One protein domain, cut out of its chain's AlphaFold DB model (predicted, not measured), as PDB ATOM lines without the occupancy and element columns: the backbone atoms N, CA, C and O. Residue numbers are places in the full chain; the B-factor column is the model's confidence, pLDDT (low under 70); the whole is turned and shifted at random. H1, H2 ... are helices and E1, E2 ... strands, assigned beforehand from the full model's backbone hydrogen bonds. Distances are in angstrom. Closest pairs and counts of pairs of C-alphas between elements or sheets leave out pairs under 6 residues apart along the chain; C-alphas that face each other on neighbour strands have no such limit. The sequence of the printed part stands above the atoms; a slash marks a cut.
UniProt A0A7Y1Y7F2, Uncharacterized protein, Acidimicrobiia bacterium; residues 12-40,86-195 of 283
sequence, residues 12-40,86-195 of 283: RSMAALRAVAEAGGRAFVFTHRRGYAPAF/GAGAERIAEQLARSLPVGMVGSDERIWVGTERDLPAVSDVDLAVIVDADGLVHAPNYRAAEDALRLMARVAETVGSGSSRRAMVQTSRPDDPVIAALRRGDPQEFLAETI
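AT A GLANCE: This is residues 12 to 40 and 86 to 195 of the 283 residues of an uncharacterized protein of Acidimicrobiia bacterium (UniProt A0A7Y1Y7F2). A twisted sheet of five strands lies between helices: H1 and H2 cover one face and H4 covers the other. Beyond H4, the helices H5 and H6 fold back on each other as a hairpin, with H6 at the far end of the longest axis, and short H3 packs on H4. The printed part has 139 residues with six named helices and five named strands, in the order H1 E1 H2 E2 E3 E4 H3 H4 E5 H5 H6; the sheet's order is E2 E3 E1 E4 E5, all parallel, and the class is mixed, helices and strands. It is compact, with a radius of gyration of the C-alphas of 14.6 A, and spans 44 by 34 by 26 A.

IN THESE COORDINATES: Find C-alpha 12 at (-5.119, 27.906, 10.858); from there H1 runs over residues 12 to 22, 15.4 A long. E1 follows at residues 27 to 30, then the cut, then H2 at residues 89 to 96, 10.5 A long. Next come three strands, E2 at residues 102 to 104, E3 at residues 111 to 114 and E4 at residues 127 to 130, and after them H3 at residues 133 to 137. Look for C-alpha 144 at (2.568, 48.027, -3.807), where H4 begins; it has residues 144 to 157 and is 19.7 A long. E5 has residues 166 to 169, H5 residues 177 to 184, and H6 residues 188 to 195, ending at C-alpha 195 at (-2.771, 60.127, -2.224).

HOW THE PARTS SIT: Begin with the sheet, whose edge strands are E2 and E5; from edge to edge its strands' lines turn by 77 degrees. E2 and E3 are parallel at 34 degrees, with N 113 and O 103 at 2.9 A. Between E3 and E1 look at N 29 and O 112, 2.7 A; between E1 and E4 at N 28 and O 127, 2.8 A; between E4 and E5 at N 130 and O 168, 2.8 A, each pair within hydrogen-bond range. H1 is on the sheet at a height of 8.5 A, over E1 and E4 and along the strands; its closest C-alphas to E1 are Leu 17 and Ala 27, 6.8 A. On the same face H2 is over E3 at a height of 8.1 A, with the closest C-alphas, Ala 89 and Gly 114, 5.8 A apart. H4 is on the opposite face at a height of 10.1 A, over E4 and only just over E5, on which 3 of its C-alphas fall; this makes three layers, helices on both faces of a sheet. E4, H3, H4 and E5 form a strand-helix-strand unit, two parallel neighbour strands with helices between, and its crossover is right-handed. H3 touches residues 144 to 149 of H4 alone, the closest C-alphas being Val 137 and Ala 145, 4.4 A. H5 touches H4 at Leu 149 and Val 178, whose C-alphas are 5.9 A apart, at a shallow tilt of 22 degrees, the same way. H5 and H6 form a helical hairpin, their closest C-alphas Ala 181 and Phe 190 at 6.5 A. In H1, H2, H3, H4, H5 and H6 every O i to N i+4 pair is within hydrogen-bond range.

THE WHOLE: The two C-alphas farthest apart, those of Glu 22 and Ile 195, are 45.0 A from each other. Residues 41 to 85 are not printed, and C-alphas 40 and 86 across that cut are 9.2 A apart. Of the links that are printed whole, E3 to E4 is long, with 12 residues. Mean pLDDT of the printed part is 91.9; look for values under 70 at residues 34 to 37.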
ATOM      1  N   ARG A  12      -3.709  27.525  11.073       92.56
ATOM      2  CA  ARG A  12      -5.119  27.906  10.858       92.56
ATOM      3  C   ARG A  12      -5.550  27.800   9.392       92.56
ATOM      4  O   ARG A  12      -6.640  27.301   9.123       92.56
ATOM      5  N   SER A  13      -4.710  28.233   8.453       94.31
ATOM      6  CA  SER A  13      -4.997  28.119   7.017       94.31
ATOM      7  C   SER A  13      -4.960  26.664   6.560       94.31
ATOM      8  O   SER A  13      -5.849  26.228   5.837       94.31
ATOM      9  N   MET A  14      -3.988  25.882   7.044       94.69
ATOM     10  CA  MET A  14      -3.920  24.441   6.770       94.69
ATOM     11  C   MET A  14      -5.147  23.688   7.294       94.69
ATOM     12  O   MET A  14      -5.686  22.833   6.596       94.69
ATOM     13  N   ALA A  15      -5.608  24.004   8.507       95.12
ATOM     14  CA  ALA A  15      -6.809  23.409   9.084       95.12
ATOM     15  C   ALA A  15      -8.065  23.773   8.278       95.12
ATOM     16  O   ALA A  15      -8.897  22.907   8.020       95.12
ATOM     17  N   ALA A  16      -8.180  25.026   7.827       96.56
ATOM     18  CA  ALA A  16      -9.288  25.457   6.979       96.56
ATOM     19  C   ALA A  16      -9.291  24.735   5.620       96.56
ATOM     20  O   ALA A  16     -10.342  24.279   5.180       96.56
ATOM     21  N   LEU A  17      -8.123  24.570   4.989       97.12
ATOM     22  CA  LEU A  17      -7.992  23.820   3.736       97.12
ATOM     23  C   LEU A  17      -8.384  22.345   3.901       97.12
ATOM     24  O   LEU A  17      -9.093  21.810   3.054       97.12
ATOM     25  N   ARG A  18      -7.977  21.702   5.005       96.69
ATOM     26  CA  ARG A  18      -8.388  20.323   5.330       96.69
ATOM     27  C   ARG A  18      -9.897  20.198   5.496       96.69
ATOM     28  O   ARG A  18     -10.488  19.323   4.879       96.69
ATOM     29  N   ALA A  19     -10.517  21.107   6.244       96.31
ATOM     30  CA  ALA A  19     -11.964  21.097   6.440       96.31
ATOM     31  C   ALA A  19     -12.733  21.244   5.113       96.31
ATOM     32  O   ALA A  19     -13.735  20.565   4.899       96.31
ATOM     33  N   VAL A  20     -12.250  22.092   4.195       96.62
ATOM     34  CA  VAL A  20     -12.844  22.222   2.852       96.62
ATOM     35  C   VAL A  20     -12.665  20.940   2.037       96.62
ATOM     36  O   VAL A  20     -13.621  20.500   1.400       96.62
ATOM     37  N   ALA A  21     -11.485  20.315   2.089       95.75
ATOM     38  CA  ALA A  21     -11.230  19.040   1.414       95.75
ATOM     39  C   ALA A  21     -12.163  17.925   1.912       95.75
ATOM     40  O   ALA A  21     -12.770  17.223   1.107       95.75
ATOM     41  N   GLU A  22     -12.305  17.791   3.233       95.94
ATOM     42  CA  GLU A  22     -13.164  16.794   3.890       95.94
ATOM     43  C   GLU A  22     -14.643  16.989   3.539       95.94
ATOM     44  O   GLU A  22     -15.367  16.017   3.335       95.94
ATOM     45  N   ALA A  23     -15.083  18.242   3.405       95.38
ATOM     46  CA  ALA A  23     -16.434  18.583   2.969       95.38
ATOM     47  C   ALA A  23     -16.652  18.435   1.447       95.38
ATOM     48  O   ALA A  23     -17.762  18.660   0.967       95.38
ATOM     49  N   GLY A  24     -15.616  18.087   0.674       95.12
ATOM     50  CA  GLY A  24     -15.683  17.999  -0.788       95.12
ATOM     51  C   GLY A  24     -15.821  19.354  -1.496       95.12
ATOM     52  O   GLY A  24     -16.209  19.384  -2.666       95.12
ATOM     53  N   GLY A  25     -15.520  20.453  -0.800       95.88
ATOM     54  CA  GLY A  25     -15.581  21.813  -1.327       95.88
ATOM     55  C   GLY A  25     -14.369  22.190  -2.180       95.88
ATOM     56  O   GLY A  25     -13.456  21.387  -2.399       95.88
ATOM     57  N   ARG A  26     -14.358  23.434  -2.664       97.38
ATOM     58  CA  ARG A  26     -13.271  24.014  -3.467       97.38
ATOM     59  C   ARG A  26     -12.519  25.080  -2.689       97.38
ATOM     60  O   ARG A  26     -13.130  25.914  -2.022       97.38
ATOM     61  N   ALA A  27     -11.199  25.100  -2.829       98.25
ATOM     62  CA  ALA A  27     -10.372  26.149  -2.250       98.25
ATOM     63  C   ALA A  27      -9.383  26.717  -3.266       98.25
ATOM     64  O   ALA A  27      -8.855  25.993  -4.108       98.25
ATOM     65  N   PHE A  28      -9.095  28.005  -3.135       98.25
ATOM     66  CA  PHE A  28      -8.067  28.687  -3.903       98.25
ATOM     67  C   PHE A  28      -6.982  29.230  -2.980       98.25
ATOM     68  O   PHE A  28      -7.240  30.041  -2.095       98.25
ATOM     69  N   VAL A  29      -5.750  28.790  -3.191       97.56
ATOM     70  CA  VAL A  29      -4.562  29.258  -2.488       97.56
ATOM     71  C   VAL A  29      -3.808  30.196  -3.420       97.56
ATOM     72  O   VAL A  29      -3.117  29.780  -4.352       97.56
ATOM     73  N   PHE A  30      -3.966  31.483  -3.161       96.50
ATOM     74  CA  PHE A  30      -3.331  32.552  -3.902       96.50
ATOM     75  C   PHE A  30      -1.922  32.822  -3.373       96.50
ATOM     76  O   PHE A  30      -1.717  32.966  -2.165       96.50
ATOM     77  N   THR A  31      -0.960  32.966  -4.281       91.62
ATOM     78  CA  THR A  31       0.378  33.476  -3.970       91.62
ATOM     79  C   THR A  31       0.939  34.322  -5.118       91.62
ATOM     80  O   THR A  31       0.368  34.430  -6.204       91.62
ATOM     81  N   HIS A  32       2.090  34.935  -4.871       82.31
ATOM     82  CA  HIS A  32       2.849  35.746  -5.816       82.31
ATOM     83  C   HIS A  32       3.208  35.003  -7.107       82.31
ATOM     84  O   HIS A  32       3.461  33.795  -7.116       82.31
ATOM     85  N   ARG A  33       3.326  35.754  -8.210       72.62
ATOM     86  CA  ARG A  33       3.844  35.228  -9.483       72.62
ATOM     87  C   ARG A  33       5.311  34.792  -9.370       72.62
ATOM     88  O   ARG A  33       6.087  35.358  -8.599       72.62
ATOM     89  N   ARG A  34       5.737  33.843 -10.213       59.50
ATOM     90  CA  ARG A  34       7.169  33.547 -10.418       59.50
ATOM     91  C   ARG A  34       7.926  34.814 -10.831       59.50
ATOM     92  O   ARG A  34       7.454  35.565 -11.680       59.50
ATOM     93  N   GLY A  35       9.109  35.024 -10.252       54.53
ATOM     94  CA  GLY A  35       9.969  36.174 -10.563       54.53
ATOM     95  C   GLY A  35       9.537  37.495  -9.919       54.53
ATOM     96  O   GLY A  35      10.103  38.530 -10.250       54.53
ATOM     97  N   TYR A  36       8.558  37.479  -9.009       63.12
ATOM     98  CA  TYR A  36       8.265  38.627  -8.155       63.12
ATOM     99  C   TYR A  36       9.519  39.000  -7.358       63.12
ATOM    100  O   TYR A  36      10.053  38.141  -6.658       63.12
ATOM    101  N   ALA A  37      10.012  40.236  -7.501       63.09
ATOM    102  CA  ALA A  37      11.129  40.744  -6.709       63.09
ATOM    103  C   ALA A  37      10.655  40.840  -5.254       63.09
ATOM    104  O   ALA A  37       9.852  41.720  -4.936       63.09
ATOM    105  N   PRO A  38      11.063  39.906  -4.380       71.50
ATOM    106  CA  PRO A  38      10.456  39.818  -3.074       71.50
ATOM    107  C   PRO A  38      10.952  40.986  -2.232       71.50
ATOM    108  O   PRO A  38      12.140  41.312  -2.234       71.50
ATOM    109  N   ALA A  39      10.047  41.594  -1.476       82.75
ATOM    110  CA  ALA A  39      10.451  42.372  -0.318       82.75
ATOM    111  C   ALA A  39      11.228  41.460   0.641       82.75
ATOM    112  O   ALA A  39      10.991  40.255   0.685       82.75
ATOM    113  N   PHE A  40      12.165  41.996   1.413       88.00
ATOM    114  CA  PHE A  40      12.904  41.203   2.397       88.00
ATOM    115  C   PHE A  40      12.533  41.641   3.801       88.00
ATOM    116  O   PHE A  40      12.228  42.807   4.036       88.00
ATOM    117  N   GLY A  86       7.314  35.975   0.382       75.44
ATOM    118  CA  GLY A  86       6.611  35.261  -0.667       75.44
ATOM    119  C   GLY A  86       7.254  33.928  -1.043       75.44
ATOM    120  O   GLY A  86       8.466  33.716  -0.973       75.44
ATOM    121  N   ALA A  87       6.406  33.011  -1.497       77.25
ATOM    122  CA  ALA A  87       6.812  31.743  -2.078       77.25
ATOM    123  C   ALA A  87       6.089  31.536  -3.402       77.25
ATOM    124  O   ALA A  87       4.878  31.732  -3.490       77.25
ATOM    125  N   GLY A  88       6.828  31.139  -4.438       83.00
ATOM    126  CA  GLY A  88       6.231  30.855  -5.741       83.00
ATOM    127  C   GLY A  88       5.167  29.760  -5.650       83.00
ATOM    128  O   GLY A  88       5.279  28.852  -4.821       83.00
ATOM    129  N   ALA A  89       4.165  29.845  -6.526       89.25
ATOM    130  CA  ALA A  89       3.035  28.917  -6.587       89.25
ATOM    131  C   ALA A  89       3.460  27.445  -6.559       89.25
ATOM    132  O   ALA A  89       2.868  26.656  -5.830       89.25
ATOM    133  N   GLU A  90       4.542  27.079  -7.244       88.69
ATOM    134  CA  GLU A  90       4.983  25.684  -7.279       88.69
ATOM    135  C   GLU A  90       5.511  25.202  -5.925       88.69
ATOM    136  O   GLU A  90       5.198  24.092  -5.514       88.69
ATOM    137  N   ARG A  91       6.220  26.050  -5.168       87.94
ATOM    138  CA  ARG A  91       6.692  25.691  -3.817       87.94
ATOM    139  C   ARG A  91       5.536  25.543  -2.831       87.94
ATOM    140  O   ARG A  91       5.589  24.692  -1.943       87.94
ATOM    141  N   ILE A  92       4.506  26.379  -2.976       91.06
ATOM    142  CA  ILE A  92       3.274  26.270  -2.189       91.06
ATOM    143  C   ILE A  92       2.548  24.966  -2.528       91.06
ATOM    144  O   ILE A  92       2.195  24.219  -1.615       91.06
ATOM    145  N   ALA A  93       2.381  24.662  -3.817       92.69
ATOM    146  CA  ALA A  93       1.749  23.432  -4.281       92.69
ATOM    147  C   ALA A  93       2.508  22.185  -3.806       92.69
ATOM    148  O   ALA A  93       1.902  21.305  -3.201       92.69
ATOM    149  N   GLU A  94       3.835  22.147  -3.961       91.38
ATOM    150  CA  GLU A  94       4.694  21.058  -3.468       91.38
ATOM    151  C   GLU A  94       4.578  20.855  -1.951       91.38
ATOM    152  O   GLU A  94       4.611  19.723  -1.465       91.38
ATOM    153  N   GLN A  95       4.447  21.938  -1.175       90.75
ATOM    154  CA  GLN A  95       4.220  21.829   0.265       90.75
ATOM    155  C   GLN A  95       2.846  21.234   0.574       90.75
ATOM    156  O   GLN A  95       2.748  20.334   1.408       90.75
ATOM    157  N   LEU A  96       1.796  21.761  -0.056       94.06
ATOM    158  CA  LEU A  96       0.416  21.353   0.194       94.06
ATOM    159  C   LEU A  96       0.154  19.908  -0.243       94.06
ATOM    160  O   LEU A  96      -0.530  19.179   0.475       94.06
ATOM    161  N   ALA A  97       0.781  19.469  -1.338       94.44
ATOM    162  CA  ALA A  97       0.644  18.123  -1.894       94.44
ATOM    163  C   ALA A  97       1.107  17.020  -0.929       94.44
ATOM    164  O   ALA A  97       0.710  15.865  -1.059       94.44
ATOM    165  N   ARG A  98       1.904  17.362   0.095       92.75
ATOM    166  CA  ARG A  98       2.298  16.421   1.159       92.75
ATOM    167  C   ARG A  98       1.154  16.034   2.097       92.75
ATOM    168  O   ARG A  98       1.322  15.128   2.907       92.75
ATOM    169  N   SER A  99       0.037  16.758   2.089       91.44
ATOM    170  CA  SER A  99      -1.059  16.541   3.044       91.44
ATOM    171  C   SER A  99      -2.455  16.667   2.446       91.44
ATOM    172  O   SER A  99      -3.413  16.306   3.123       91.44
ATOM    173  N   LEU A 100      -2.587  17.215   1.241       95.12
ATOM    174  CA  LEU A 100      -3.860  17.462   0.576       95.12
ATOM    175  C   LEU A 100      -3.741  17.137  -0.919       95.12
ATOM    176  O   LEU A 100      -2.659  17.310  -1.480       95.12
ATOM    177  N   PRO A 101      -4.831  16.709  -1.572       94.94
ATOM    178  CA  PRO A 101      -4.896  16.623  -3.024       94.94
ATOM    179  C   PRO A 101      -5.061  18.045  -3.584       94.94
ATOM    180  O   PRO A 101      -6.093  18.698  -3.422       94.94
ATOM    181  N   VAL A 102      -3.970  18.579  -4.125       96.19
ATOM    182  CA  VAL A 102      -3.846  19.959  -4.611       96.19
ATOM    183  C   VAL A 102      -3.230  19.947  -5.997       96.19
ATOM    184  O   VAL A 102      -2.289  19.201  -6.263       96.19
ATOM    185  N   GLY A 103      -3.719  20.834  -6.856       95.56
ATOM    186  CA  GLY A 103      -3.142  21.068  -8.169       95.56
ATOM    187  C   GLY A 103      -3.046  22.548  -8.499       95.56
ATOM    188  O   GLY A 103      -3.458  23.419  -7.733       95.56
ATOM    189  N   MET A 104      -2.462  22.841  -9.652       95.69
ATOM    190  CA  MET A 104      -2.519  24.187 -10.214       95.69
ATOM    191  C   MET A 104      -3.936  24.471 -10.723       95.69
ATOM    192  O   MET A 104      -4.679  23.543 -11.043       95.69
ATOM    193  N   VAL A 105      -4.314  25.747 -10.822       95.00
ATOM    194  CA  VAL A 105      -5.604  26.131 -11.419       95.00
ATOM    195  C   VAL A 105      -5.765  25.479 -12.801       95.00
ATOM    196  O   VAL A 105      -4.878  25.575 -13.648       95.00
ATOM    197  N   GLY A 106      -6.899  24.806 -13.009       91.12
ATOM    198  CA  GLY A 106      -7.210  24.068 -14.238       91.12
ATOM    199  C   GLY A 106      -6.902  22.567 -14.197       91.12
ATOM    200  O   GLY A 106      -7.187  21.884 -15.177       91.12
ATOM    201  N   SER A 107      -6.350  22.038 -13.101       94.19
ATOM    202  CA  SER A 107      -6.296  20.588 -12.873       94.19
ATOM    203  C   SER A 107      -7.639  20.032 -12.382       94.19
ATOM    204  O   SER A 107      -8.509  20.785 -11.941       94.19
ATOM    205  N   ASP A 108      -7.764  18.701 -12.360       93.75
ATOM    206  CA  ASP A 108      -8.937  17.977 -11.832       93.75
ATOM    207  C   ASP A 108      -9.080  18.048 -10.296       93.75
ATOM    208  O   ASP A 108      -9.998  17.473  -9.711       93.75
ATOM    209  N   GLU A 109      -8.168  18.755  -9.626       96.38
ATOM    210  CA  GLU A 109      -8.168  18.905  -8.174       96.38
ATOM    211  C   GLU A 109      -9.171  19.967  -7.724       96.38
ATOM    212  O   GLU A 109      -9.510  20.885  -8.468       96.38
ATOM    213  N   ARG A 110      -9.635  19.876  -6.473       95.75
ATOM    214  CA  ARG A 110     -10.552  20.878  -5.889       95.75
ATOM    215  C   ARG A 110      -9.844  21.985  -5.119       95.75
ATOM    216  O   ARG A 110     -10.432  23.040  -4.875       95.75
ATOM    217  N   ILE A 111      -8.606  21.736  -4.706       97.94
ATOM    218  CA  ILE A 111      -7.750  22.728  -4.062       97.94
ATOM    219  C   ILE A 111      -6.747  23.199  -5.099       97.94
ATOM    220  O   ILE A 111      -5.851  22.453  -5.496       97.94
ATOM    221  N   TRP A 112      -6.901  24.446  -5.524       97.94
ATOM    222  CA  TRP A 112      -6.019  25.053  -6.501       97.94
ATOM    223  C   TRP A 112      -4.993  25.956  -5.847       97.94
ATOM    224  O   TRP A 112      -5.312  26.715  -4.935       97.94
ATOM    225  N   VAL A 113      -3.773  25.930  -6.369       96.75
ATOM    226  CA  VAL A 113      -2.753  26.947  -6.115       96.75
ATOM    227  C   VAL A 113      -2.572  27.768  -7.383       96.75
ATOM    228  O   VAL A 113      -2.489  27.220  -8.484       96.75
ATOM    229  N   GLY A 114      -2.508  29.087  -7.241       94.88
ATOM    230  CA  GLY A 114      -2.339  29.969  -8.385       94.88
ATOM    231  C   GLY A 114      -1.897  31.374  -8.016       94.88
ATOM    232  O   GLY A 114      -1.597  31.699  -6.866       94.88
ATOM    233  N   THR A 115      -1.834  32.198  -9.047       93.88
ATOM    234  CA  THR A 115      -1.309  33.561  -9.045       93.88
ATOM    235  C   THR A 115      -2.341  34.521  -9.634       93.88
ATOM    236  O   THR A 115      -3.444  34.119 -10.007       93.88
ATOM    237  N   GLU A 116      -1.998  35.807  -9.776       93.12
ATOM    238  CA  GLU A 116      -2.905  36.796 -10.386       93.12
ATOM    239  C   GLU A 116      -3.360  36.397 -11.799       93.12
ATOM    240  O   GLU A 116      -4.490  36.701 -12.185       93.12
ATOM    241  N   ARG A 117      -2.510  35.685 -12.551       93.50
ATOM    242  CA  ARG A 117      -2.825  35.203 -13.904       93.50
ATOM    243  C   ARG A 117      -4.011  34.242 -13.919       93.50
ATOM    244  O   ARG A 117      -4.736  34.201 -14.909       93.50
ATOM    245  N   ASP A 118      -4.187  33.484 -12.845       95.31
ATOM    246  CA  ASP A 118      -5.160  32.400 -12.772       95.31
ATOM    247  C   ASP A 118      -6.523  32.885 -12.261       95.31
ATOM    248  O   ASP A 118      -7.537  32.242 -12.513       95.31
ATOM    249  N   LEU A 119      -6.568  34.060 -11.616       94.38
ATOM    250  CA  LEU A 119      -7.787  34.645 -11.047       94.38
ATOM    251  C   LEU A 119      -8.998  34.678 -11.993       94.38
ATOM    252  O   LEU A 119     -10.087  34.367 -11.524       94.38
ATOM    253  N   PRO A 120      -8.874  35.011 -13.295       96.00
ATOM    254  CA  PRO A 120     -10.027  35.002 -14.197       96.00
ATOM    255  C   PRO A 120     -10.696  33.628 -14.356       96.00
ATOM    256  O   PRO A 120     -11.859  33.567 -14.739       96.00
ATOM    257  N   ALA A 121      -9.974  32.537 -14.088       95.50
ATOM    258  CA  ALA A 121     -10.484  31.169 -14.176       95.50
ATOM    259  C   ALA A 121     -11.017  30.631 -12.835       95.50
ATOM    260  O   ALA A 121     -11.525  29.512 -12.786       95.50
ATOM    261  N   VAL A 122     -10.908  31.401 -11.746       96.88
ATOM    262  CA  VAL A 122     -11.295  30.975 -10.396       96.88
ATOM    263  C   VAL A 122     -12.551  31.722  -9.961       96.88
ATOM    264  O   VAL A 122     -12.579  32.947  -9.914       96.88
ATOM    265  N   SER A 123     -13.600  30.980  -9.612       95.75
ATOM    266  CA  SER A 123     -14.835  31.536  -9.054       95.75
ATOM    267  C   SER A 123     -15.584  30.492  -8.230       95.75
ATOM    268  O   SER A 123     -15.377  29.287  -8.401       95.75
ATOM    269  N   ASP A 124     -16.460  30.972  -7.346       96.12
ATOM    270  CA  ASP A 124     -17.344  30.162  -6.504       96.12
ATOM    271  C   ASP A 124     -16.591  29.117  -5.653       96.12
ATOM    272  O   ASP A 124     -16.994  27.957  -5.518       96.12
ATOM    273  N   VAL A 125     -15.454  29.523  -5.078       97.88
ATOM    274  CA  VAL A 125     -14.722  28.697  -4.105       97.88
ATOM    275  C   VAL A 125     -15.309  28.864  -2.705       97.88
ATOM    276  O   VAL A 125     -15.847  29.917  -2.358       97.88
ATOM    277  N   ASP A 126     -15.193  27.836  -1.870       98.31
ATOM    278  CA  ASP A 126     -15.642  27.891  -0.477       98.31
ATOM    279  C   ASP A 126     -14.619  28.610   0.415       98.31
ATOM    280  O   ASP A 126     -14.970  29.231   1.420       98.31
ATOM    281  N   LEU A 127     -13.341  28.552   0.038       98.56
ATOM    282  CA  LEU A 127     -12.245  29.177   0.767       98.56
ATOM    283  C   LEU A 127     -11.221  29.773  -0.194       98.56
ATOM    284  O   LEU A 127     -10.686  29.067  -1.043       98.56
ATOM    285  N   ALA A 128     -10.870  31.038   0.010       98.25
ATOM    286  CA  ALA A 128      -9.670  31.624  -0.575       98.25
ATOM    287  C   ALA A 128      -8.611  31.846   0.514       98.25
ATOM    288  O   ALA A 128      -8.930  32.321   1.603       98.25
ATOM    289  N   VAL A 129      -7.349  31.520   0.242       97.50
ATOM    290  CA  VAL A 129      -6.214  31.752   1.145       97.50
ATOM    291  C   VAL A 129      -5.174  32.590   0.418       97.50
ATOM    292  O   VAL A 129      -4.564  32.121  -0.535       97.50
ATOM    293  N   ILE A 130      -4.940  33.812   0.886       95.94
ATOM    294  CA  ILE A 130      -3.855  34.677   0.414       95.94
ATOM    295  C   ILE A 130      -2.617  34.369   1.250       95.94
ATOM    296  O   ILE A 130      -2.552  34.681   2.446       95.94
ATOM    297  N   VAL A 131      -1.645  33.720   0.614       89.81
ATOM    298  CA  VAL A 131      -0.382  33.334   1.235       89.81
ATOM    299  C   VAL A 131       0.596  34.499   1.129       89.81
ATOM    300  O   VAL A 131       1.010  34.874   0.039       89.81
ATOM    301  N   ASP A 132       0.972  35.043   2.286       85.06
ATOM    302  CA  ASP A 132       1.945  36.131   2.434       85.06
ATOM    303  C   ASP A 132       1.520  37.462   1.789       85.06
ATOM    304  O   ASP A 132       2.059  37.914   0.772       85.06
ATOM    305  N   ALA A 133       0.556  38.117   2.439       90.62
ATOM    306  CA  ALA A 133       0.145  39.470   2.091       90.62
ATOM    307  C   ALA A 133       1.251  40.509   2.330       90.62
ATOM    308  O   ALA A 133       1.284  41.516   1.630       90.62
ATOM    309  N   ASP A 134       2.190  40.256   3.249       88.06
ATOM    310  CA  ASP A 134       3.283  41.193   3.548       88.06
ATOM    311  C   ASP A 134       4.165  41.399   2.312       88.06
ATOM    312  O   ASP A 134       4.566  42.520   2.000       88.06
ATOM    313  N   GLY A 135       4.422  40.317   1.569       86.94
ATOM    314  CA  GLY A 135       5.122  40.394   0.292       86.94
ATOM    315  C   GLY A 135       4.416  41.296  -0.721       86.94
ATOM    316  O   GLY A 135       5.103  41.991  -1.462       86.94
ATOM    317  N   LEU A 136       3.072  41.316  -0.733       89.19
ATOM    318  CA  LEU A 136       2.284  42.117  -1.683       89.19
ATOM    319  C   LEU A 136       2.345  43.590  -1.296       89.19
ATOM    320  O   LEU A 136       2.651  44.443  -2.123       89.19
ATOM    321  N   VAL A 137       2.068  43.863  -0.020       90.75
ATOM    322  CA  VAL A 137       1.971  45.217   0.533       90.75
ATOM    323  C   VAL A 137       3.315  45.941   0.474       90.75
ATOM    324  O   VAL A 137       3.360  47.153   0.267       90.75
ATOM    325  N   HIS A 138       4.422  45.211   0.619       87.06
ATOM    326  CA  HIS A 138       5.758  45.796   0.705       87.06
ATOM    327  C   HIS A 138       6.631  45.568  -0.526       87.06
ATOM    328  O   HIS A 138       7.851  45.725  -0.433       87.06
ATOM    329  N   ALA A 139       6.033  45.221  -1.666       85.56
ATOM    330  CA  ALA A 139       6.741  45.097  -2.936       85.56
ATOM    331  C   ALA A 139       7.651  46.312  -3.218       85.56
ATOM    332  O   ALA A 139       7.323  47.431  -2.813       85.56
ATOM    333  N   PRO A 140       8.757  46.142  -3.964       80.12
ATOM    334  CA  PRO A 140       9.670  47.230  -4.318       80.12
ATOM    335  C   PRO A 140       9.116  48.135  -5.435       80.12
ATOM    336  O   PRO A 140       9.772  48.400  -6.436       80.12
ATOM    337  N   ASN A 141       7.885  48.616  -5.271       85.12
ATOM    338  CA  ASN A 141       7.286  49.652  -6.096       85.12
ATOM    339  C   ASN A 141       6.379  50.563  -5.258       85.12
ATOM    340  O   ASN A 141       5.863  50.163  -4.217       85.12
ATOM    341  N   TYR A 142       6.160  51.797  -5.714       86.38
ATOM    342  CA  TYR A 142       5.390  52.789  -4.951       86.38
ATOM    343  C   TYR A 142       3.873  52.534  -4.934       86.38
ATOM    344  O   TYR A 142       3.136  53.175  -4.179       86.38
ATOM    345  N   ARG A 143       3.391  51.608  -5.772       89.38
ATOM    346  CA  ARG A 143       1.981  51.208  -5.860       89.38
ATOM    347  C   ARG A 143       1.668  49.934  -5.087       89.38
ATOM    348  O   ARG A 143       0.514  49.528  -5.061       89.38
ATOM    349  N   ALA A 144       2.652  49.357  -4.398       89.62
ATOM    350  CA  ALA A 144       2.568  48.027  -3.807       89.62
ATOM    351  C   ALA A 144       1.338  47.850  -2.911       89.62
ATOM    352  O   ALA A 144       0.571  46.916  -3.103       89.62
ATOM    353  N   ALA A 145       1.104  48.786  -1.990       92.00
ATOM    354  CA  ALA A 145      -0.033  48.745  -1.074       92.00
ATOM    355  C   ALA A 145      -1.397  48.819  -1.798       92.00
ATOM    356  O   ALA A 145      -2.314  48.062  -1.483       92.00
ATOM    357  N   GLU A 146      -1.517  49.687  -2.805       93.94
ATOM    358  CA  GLU A 146      -2.725  49.852  -3.630       93.94
ATOM    359  C   GLU A 146      -2.991  48.604  -4.486       93.94
ATOM    360  O   GLU A 146      -4.102  48.069  -4.500       93.94
ATOM    361  N   ASP A 147      -1.955  48.102  -5.158       92.81
ATOM    362  CA  ASP A 147      -2.032  46.893  -5.974       92.81
ATOM    363  C   ASP A 147      -2.328  45.657  -5.120       92.81
ATOM    364  O   ASP A 147      -3.117  44.805  -5.533       92.81
ATOM    365  N   ALA A 148      -1.757  45.577  -3.914       93.94
ATOM    366  CA  ALA A 148      -2.046  44.532  -2.942       93.94
ATOM    367  C   ALA A 148      -3.517  44.556  -2.526       93.94
ATOM    368  O   ALA A 148      -4.168  43.512  -2.569       93.94
ATOM    369  N   LEU A 149      -4.061  45.728  -2.178       96.62
ATOM    370  CA  LEU A 149      -5.474  45.873  -1.825       96.62
ATOM    371  C   LEU A 149      -6.378  45.411  -2.971       96.62
ATOM    372  O   LEU A 149      -7.241  44.555  -2.768       96.62
ATOM    373  N   ARG A 150      -6.132  45.920  -4.186       95.56
ATOM    374  CA  ARG A 150      -6.874  45.546  -5.401       95.56
ATOM    375  C   ARG A 150      -6.826  44.039  -5.636       95.56
ATOM    376  O   ARG A 150      -7.847  43.417  -5.924       95.56
ATOM    377  N   LEU A 151      -5.642  43.445  -5.544       95.19
ATOM    378  CA  LEU A 151      -5.437  42.033  -5.834       95.19
ATOM    379  C   LEU A 151      -6.077  41.132  -4.778       95.19
ATOM    380  O   LEU A 151      -6.766  40.178  -5.132       95.19
ATOM    381  N   MET A 152      -5.900  41.449  -3.496       96.94
ATOM    382  CA  MET A 152      -6.511  40.693  -2.403       96.94
ATOM    383  C   MET A 152      -8.037  40.806  -2.409       96.94
ATOM    384  O   MET A 152      -8.705  39.808  -2.149       96.94
ATOM    385  N   ALA A 153      -8.591  41.970  -2.767       97.00
ATOM    386  CA  ALA A 153     -10.030  42.132  -2.964       97.00
ATOM    387  C   ALA A 153     -10.542  41.205  -4.078       97.00
ATOM    388  O   ALA A 153     -11.462  40.429  -3.843       97.00
ATOM    389  N   ARG A 154      -9.869  41.170  -5.238       96.88
ATOM    390  CA  ARG A 154     -10.212  40.241  -6.335       96.88
ATOM    391  C   ARG A 154     -10.122  38.772  -5.933       96.88
ATOM    392  O   ARG A 154     -10.922  37.963  -6.385       96.88
ATOM    393  N   VAL A 155      -9.145  38.407  -5.104       97.44
ATOM    394  CA  VAL A 155      -9.054  37.045  -4.553       97.44
ATOM    395  C   VAL A 155     -10.247  36.766  -3.637       97.44
ATOM    396  O   VAL A 155     -10.851  35.702  -3.741       97.44
ATOM    397  N   ALA A 156     -10.616  37.711  -2.769       96.69
ATOM    398  CA  ALA A 156     -11.770  37.567  -1.886       96.69
ATOM    399  C   ALA A 156     -13.091  37.445  -2.667       96.69
ATOM    400  O   ALA A 156     -13.942  36.649  -2.282       96.69
ATOM    401  N   GLU A 157     -13.226  38.140  -3.797       95.94
ATOM    402  CA  GLU A 157     -14.381  38.052  -4.706       95.94
ATOM    403  C   GLU A 157     -14.544  36.674  -5.368       95.94
ATOM    404  O   GLU A 157     -15.637  36.340  -5.821       95.94
ATOM    405  N   THR A 158     -13.497  35.841  -5.407       97.25
ATOM    406  CA  THR A 158     -13.629  34.461  -5.915       97.25
ATOM    407  C   THR A 158     -14.457  33.568  -4.991       97.25
ATOM    408  O   THR A 158     -14.928  32.509  -5.419       97.25
ATOM    409  N   VAL A 159     -14.632  33.970  -3.729       97.81
ATOM    410  CA  VAL A 159     -15.367  33.209  -2.720       97.81
ATOM    411  C   VAL A 159     -16.868  33.330  -2.973       97.81
ATOM    412  O   VAL A 159     -17.415  34.428  -3.065       97.81
ATOM    413  N   GLY A 160     -17.552  32.190  -3.066       93.88
ATOM    414  CA  GLY A 160     -19.001  32.143  -3.248       93.88
ATOM    415  C   GLY A 160     -19.772  32.664  -2.029       93.88
ATOM    416  O   GLY A 160     -19.255  32.763  -0.916       93.88
ATOM    417  N   SER A 161     -21.064  32.942  -2.204       90.88
ATOM    418  CA  SER A 161     -21.936  33.358  -1.092       90.88
ATOM    419  C   SER A 161     -22.219  32.195  -0.134       90.88
ATOM    420  O   SER A 161     -22.552  31.101  -0.579       90.88
ATOM    421  N   GLY A 162     -22.131  32.407   1.178       89.62
ATOM    422  CA  GLY A 162     -22.478  31.390   2.178       89.62
ATOM    423  C   GLY A 162     -21.824  31.663   3.528       89.62
ATOM    424  O   GLY A 162     -20.709  32.165   3.585       89.62
ATOM    425  N   SER A 163     -22.499  31.322   4.627       84.38
ATOM    426  CA  SER A 163     -22.030  31.642   5.987       84.38
ATOM    427  C   SER A 163     -20.743  30.916   6.401       84.38
ATOM    428  O   SER A 163     -20.018  31.402   7.266       84.38
ATOM    429  N   SER A 164     -20.445  29.764   5.797       88.19
ATOM    430  CA  SER A 164     -19.206  29.007   6.014       88.19
ATOM    431  C   SER A 164     -18.071  29.403   5.064       88.19
ATOM    432  O   SER A 164     -16.933  28.980   5.279       88.19
ATOM    433  N   ARG A 165     -18.362  30.207   4.032       96.31
ATOM    434  CA  ARG A 165     -17.411  30.593   2.988       96.31
ATOM    435  C   ARG A 165     -16.670  31.861   3.373       96.31
ATOM    436  O   ARG A 165     -17.259  32.781   3.937       96.31
ATOM    437  N   ARG A 166     -15.362  31.908   3.116       97.06
ATOM    438  CA  ARG A 166     -14.528  33.046   3.537       97.06
ATOM    439  C   ARG A 166     -13.220  33.164   2.767       97.06
ATOM    440  O   ARG A 166     -12.687  32.177   2.270       97.06
ATOM    441  N   ALA A 167     -12.653  34.365   2.778       97.00
ATOM    442  CA  ALA A 167     -11.254  34.599   2.447       97.00
ATOM    443  C   ALA A 167     -10.410  34.668   3.730       97.00
ATOM    444  O   ALA A 167     -10.842  35.209   4.749       97.00
ATOM    445  N   MET A 168      -9.201  34.117   3.688       97.00
ATOM    446  CA  MET A 168      -8.218  34.169   4.766       97.00
ATOM    447  C   MET A 168      -6.946  34.844   4.263       97.00
ATOM    448  O   MET A 168      -6.405  34.468   3.226       97.00
ATOM    449  N   VAL A 169      -6.449  35.815   5.026       95.50
ATOM    450  CA  VAL A 169      -5.216  36.545   4.714       95.50
ATOM    451  C   VAL A 169      -4.147  36.176   5.729       95.50
ATOM    452  O   VAL A 169      -4.365  36.293   6.935       95.50
ATOM    453  N   GLN A 170      -2.988  35.732   5.248       91.81
ATOM    454  CA  GLN A 170      -1.818  35.527   6.093       91.81
ATOM    455  C   GLN A 170      -0.907  36.750   6.035       91.81
ATOM    456  O   GLN A 170      -0.309  37.033   4.999       91.81
ATOM    457  N   THR A 171      -0.773  37.436   7.164       89.38
ATOM    458  CA  THR A 171       0.082  38.614   7.336       89.38
ATOM    459  C   THR A 171       0.721  38.579   8.720       89.38
ATOM    460  O   THR A 171       0.124  38.072   9.673       89.38
ATOM    461  N   SER A 172       1.938  39.107   8.836       84.50
ATOM    462  CA  SER A 172       2.565  39.381  10.135       84.50
ATOM    463  C   SER A 172       2.154  40.733  10.726       84.50
ATOM    464  O   SER A 172       2.498  41.024  11.870       84.50
ATOM    465  N   ARG A 173       1.410  41.547   9.969       86.38
ATOM    466  CA  ARG A 173       0.960  42.895  10.330       86.38
ATOM    467  C   ARG A 173      -0.559  43.013  10.137       86.38
ATOM    468  O   ARG A 173      -1.012  43.693   9.221       86.38
ATOM    469  N   PRO A 174      -1.373  42.358  10.985       90.00
ATOM    470  CA  PRO A 174      -2.832  42.411  10.862       90.00
ATOM    471  C   PRO A 174      -3.412  43.829  10.996       90.00
ATOM    472  O   PRO A 174      -4.518  44.068  10.517       90.00
ATOM    473  N   ASP A 175      -2.662  44.749  11.607       90.19
ATOM    474  CA  ASP A 175      -3.036  46.152  11.803       90.19
ATOM    475  C   ASP A 175      -2.576  47.079  10.660       90.19
ATOM    476  O   ASP A 175      -2.727  48.295  10.755       90.19
ATOM    477  N   ASP A 176      -1.986  46.541   9.586       92.19
ATOM    478  CA  ASP A 176      -1.592  47.343   8.423       92.19
ATOM    479  C   ASP A 176      -2.827  47.997   7.756       92.19
ATOM    480  O   ASP A 176      -3.853  47.318   7.592       92.19
ATOM    481  N   PRO A 177      -2.765  49.283   7.343       94.75
ATOM    482  CA  PRO A 177      -3.898  49.984   6.733       94.75
ATOM    483  C   PRO A 177      -4.525  49.246   5.546       94.75
ATOM    484  O   PRO A 177      -5.750  49.257   5.395       94.75
ATOM    485  N   VAL A 178      -3.720  48.535   4.745       96.06
ATOM    486  CA  VAL A 178      -4.220  47.733   3.618       96.06
ATOM    487  C   VAL A 178      -5.115  46.594   4.105       96.06
ATOM    488  O   VAL A 178      -6.185  46.343   3.545       96.06
ATOM    489  N   ILE A 179      -4.696  45.902   5.164       96.06
ATOM    490  CA  ILE A 179      -5.435  44.774   5.743       96.06
ATOM    491  C   ILE A 179      -6.722  45.273   6.400       96.06
ATOM    492  O   ILE A 179      -7.778  44.646   6.261       96.06
ATOM    493  N   ALA A 180      -6.659  46.427   7.064       95.00
ATOM    494  CA  ALA A 180      -7.819  47.071   7.658       95.00
ATOM    495  C   ALA A 180      -8.858  47.480   6.593       95.00
ATOM    496  O   ALA A 180     -10.040  47.164   6.753       95.00
ATOM    497  N   ALA A 181      -8.422  48.101   5.491       96.75
ATOM    498  CA  ALA A 181      -9.282  48.476   4.366       96.75
ATOM    499  C   ALA A 181      -9.934  47.250   3.706       96.75
ATOM    500  O   ALA A 181     -11.151  47.216   3.512       96.75
ATOM    501  N   LEU A 182      -9.149  46.196   3.448       96.56
ATOM    502  CA  LEU A 182      -9.646  44.936   2.889       96.56
ATOM    503  C   LEU A 182     -10.719  44.302   3.784       96.56
ATOM    504  O   LEU A 182     -11.755  43.861   3.295       96.56
ATOM    505  N   ARG A 183     -10.492  44.277   5.102       94.50
ATOM    506  CA  ARG A 183     -11.441  43.708   6.071       94.50
ATOM    507  C   ARG A 183     -12.740  44.510   6.162       94.50
ATOM    508  O   ARG A 183     -13.788  43.913   6.400       94.50
ATOM    509  N   ARG A 184     -12.675  45.839   6.016       94.44
ATOM    510  CA  ARG A 184     -13.863  46.710   5.990       94.44
ATOM    511  C   ARG A 184     -14.638  46.606   4.675       94.44
ATOM    512  O   ARG A 184     -15.830  46.887   4.673       94.44
ATOM    513  N   GLY A 185     -13.978  46.211   3.585       94.56
ATOM    514  CA  GLY A 185     -14.553  46.293   2.241       94.56
ATOM    515  C   GLY A 185     -14.718  47.738   1.761       94.56
ATOM    516  O   GLY A 185     -15.495  47.992   0.845       94.56
ATOM    517  N   ASP A 186     -14.004  48.678   2.382       94.81
ATOM    518  CA  ASP A 186     -14.058  50.103   2.075       94.81
ATOM    519  C   ASP A 186     -12.629  50.651   1.933       94.81
ATOM    520  O   ASP A 186     -11.913  50.778   2.934       94.81
ATOM    521  N   PRO A 187     -12.183  50.947   0.697       95.50
ATOM    522  CA  PRO A 187     -10.844  51.452   0.441       95.50
ATOM    523  C   PRO A 187     -10.734  52.981   0.543       95.50
ATOM    524  O   PRO A 187      -9.629  53.493   0.382       95.50
ATOM    525  N   GLN A 188     -11.825  53.732   0.752       95.56
ATOM    526  CA  GLN A 188     -11.824  55.189   0.541       95.56
ATOM    527  C   GLN A 188     -10.834  55.930   1.447       95.56
ATOM    528  O   GLN A 188     -10.050  56.746   0.965       95.56
ATOM    529  N   GLU A 189     -10.836  55.611   2.740       94.50
ATOM    530  CA  GLU A 189      -9.932  56.209   3.728       94.50
ATOM    531  C   GLU A 189      -8.461  55.917   3.387       94.50
ATOM    532  O   GLU A 189      -7.660  56.837   3.247       94.50
ATOM    533  N   PHE A 190      -8.139  54.646   3.125       95.56
ATOM    534  CA  PHE A 190      -6.798  54.216   2.725       95.56
ATOM    535  C   PHE A 190      -6.312  54.920   1.446       95.56
ATOM    536  O   PHE A 190      -5.156  55.341   1.360       95.56
ATOM    537  N   LEU A 191      -7.180  55.060   0.439       94.69
ATOM    538  CA  LEU A 191      -6.827  55.721  -0.818       94.69
ATOM    539  C   LEU A 191      -6.595  57.225  -0.627       94.69
ATOM    540  O   LEU A 191      -5.666  57.772  -1.224       94.69
ATOM    541  N   ALA A 192      -7.397  57.886   0.212       94.44
ATOM    542  CA  ALA A 192      -7.223  59.302   0.528       94.44
ATOM    543  C   ALA A 192      -5.881  59.563   1.236       94.44
ATOM    544  O   ALA A 192      -5.142  60.470   0.840       94.44
ATOM    545  N   GLU A 193      -5.532  58.730   2.219       93.62
ATOM    546  CA  GLU A 193      -4.236  58.784   2.908       93.62
ATOM    547  C   GLU A 193      -3.078  58.520   1.938       93.62
ATOM    548  O   GLU A 193      -2.149  59.323   1.858       93.62
ATOM    549  N   THR A 194      -3.183  57.471   1.113       93.12
ATOM    550  CA  THR A 194      -2.159  57.119   0.113       93.12
ATOM    551  C   THR A 194      -1.886  58.277  -0.853       93.12
ATOM    552  O   THR A 194      -0.732  58.573  -1.162       93.12
ATOM    553  N   ILE A 195      -2.930  58.959  -1.341       92.94
ATOM    554  CA  ILE A 195      -2.771  60.127  -2.224       92.94
ATOM    555  C   ILE A 195      -2.051  61.265  -1.491       92.94
ATOM    556  O   ILE A 195      -1.144  61.878  -2.059       92.94
TER     557      ILE A 195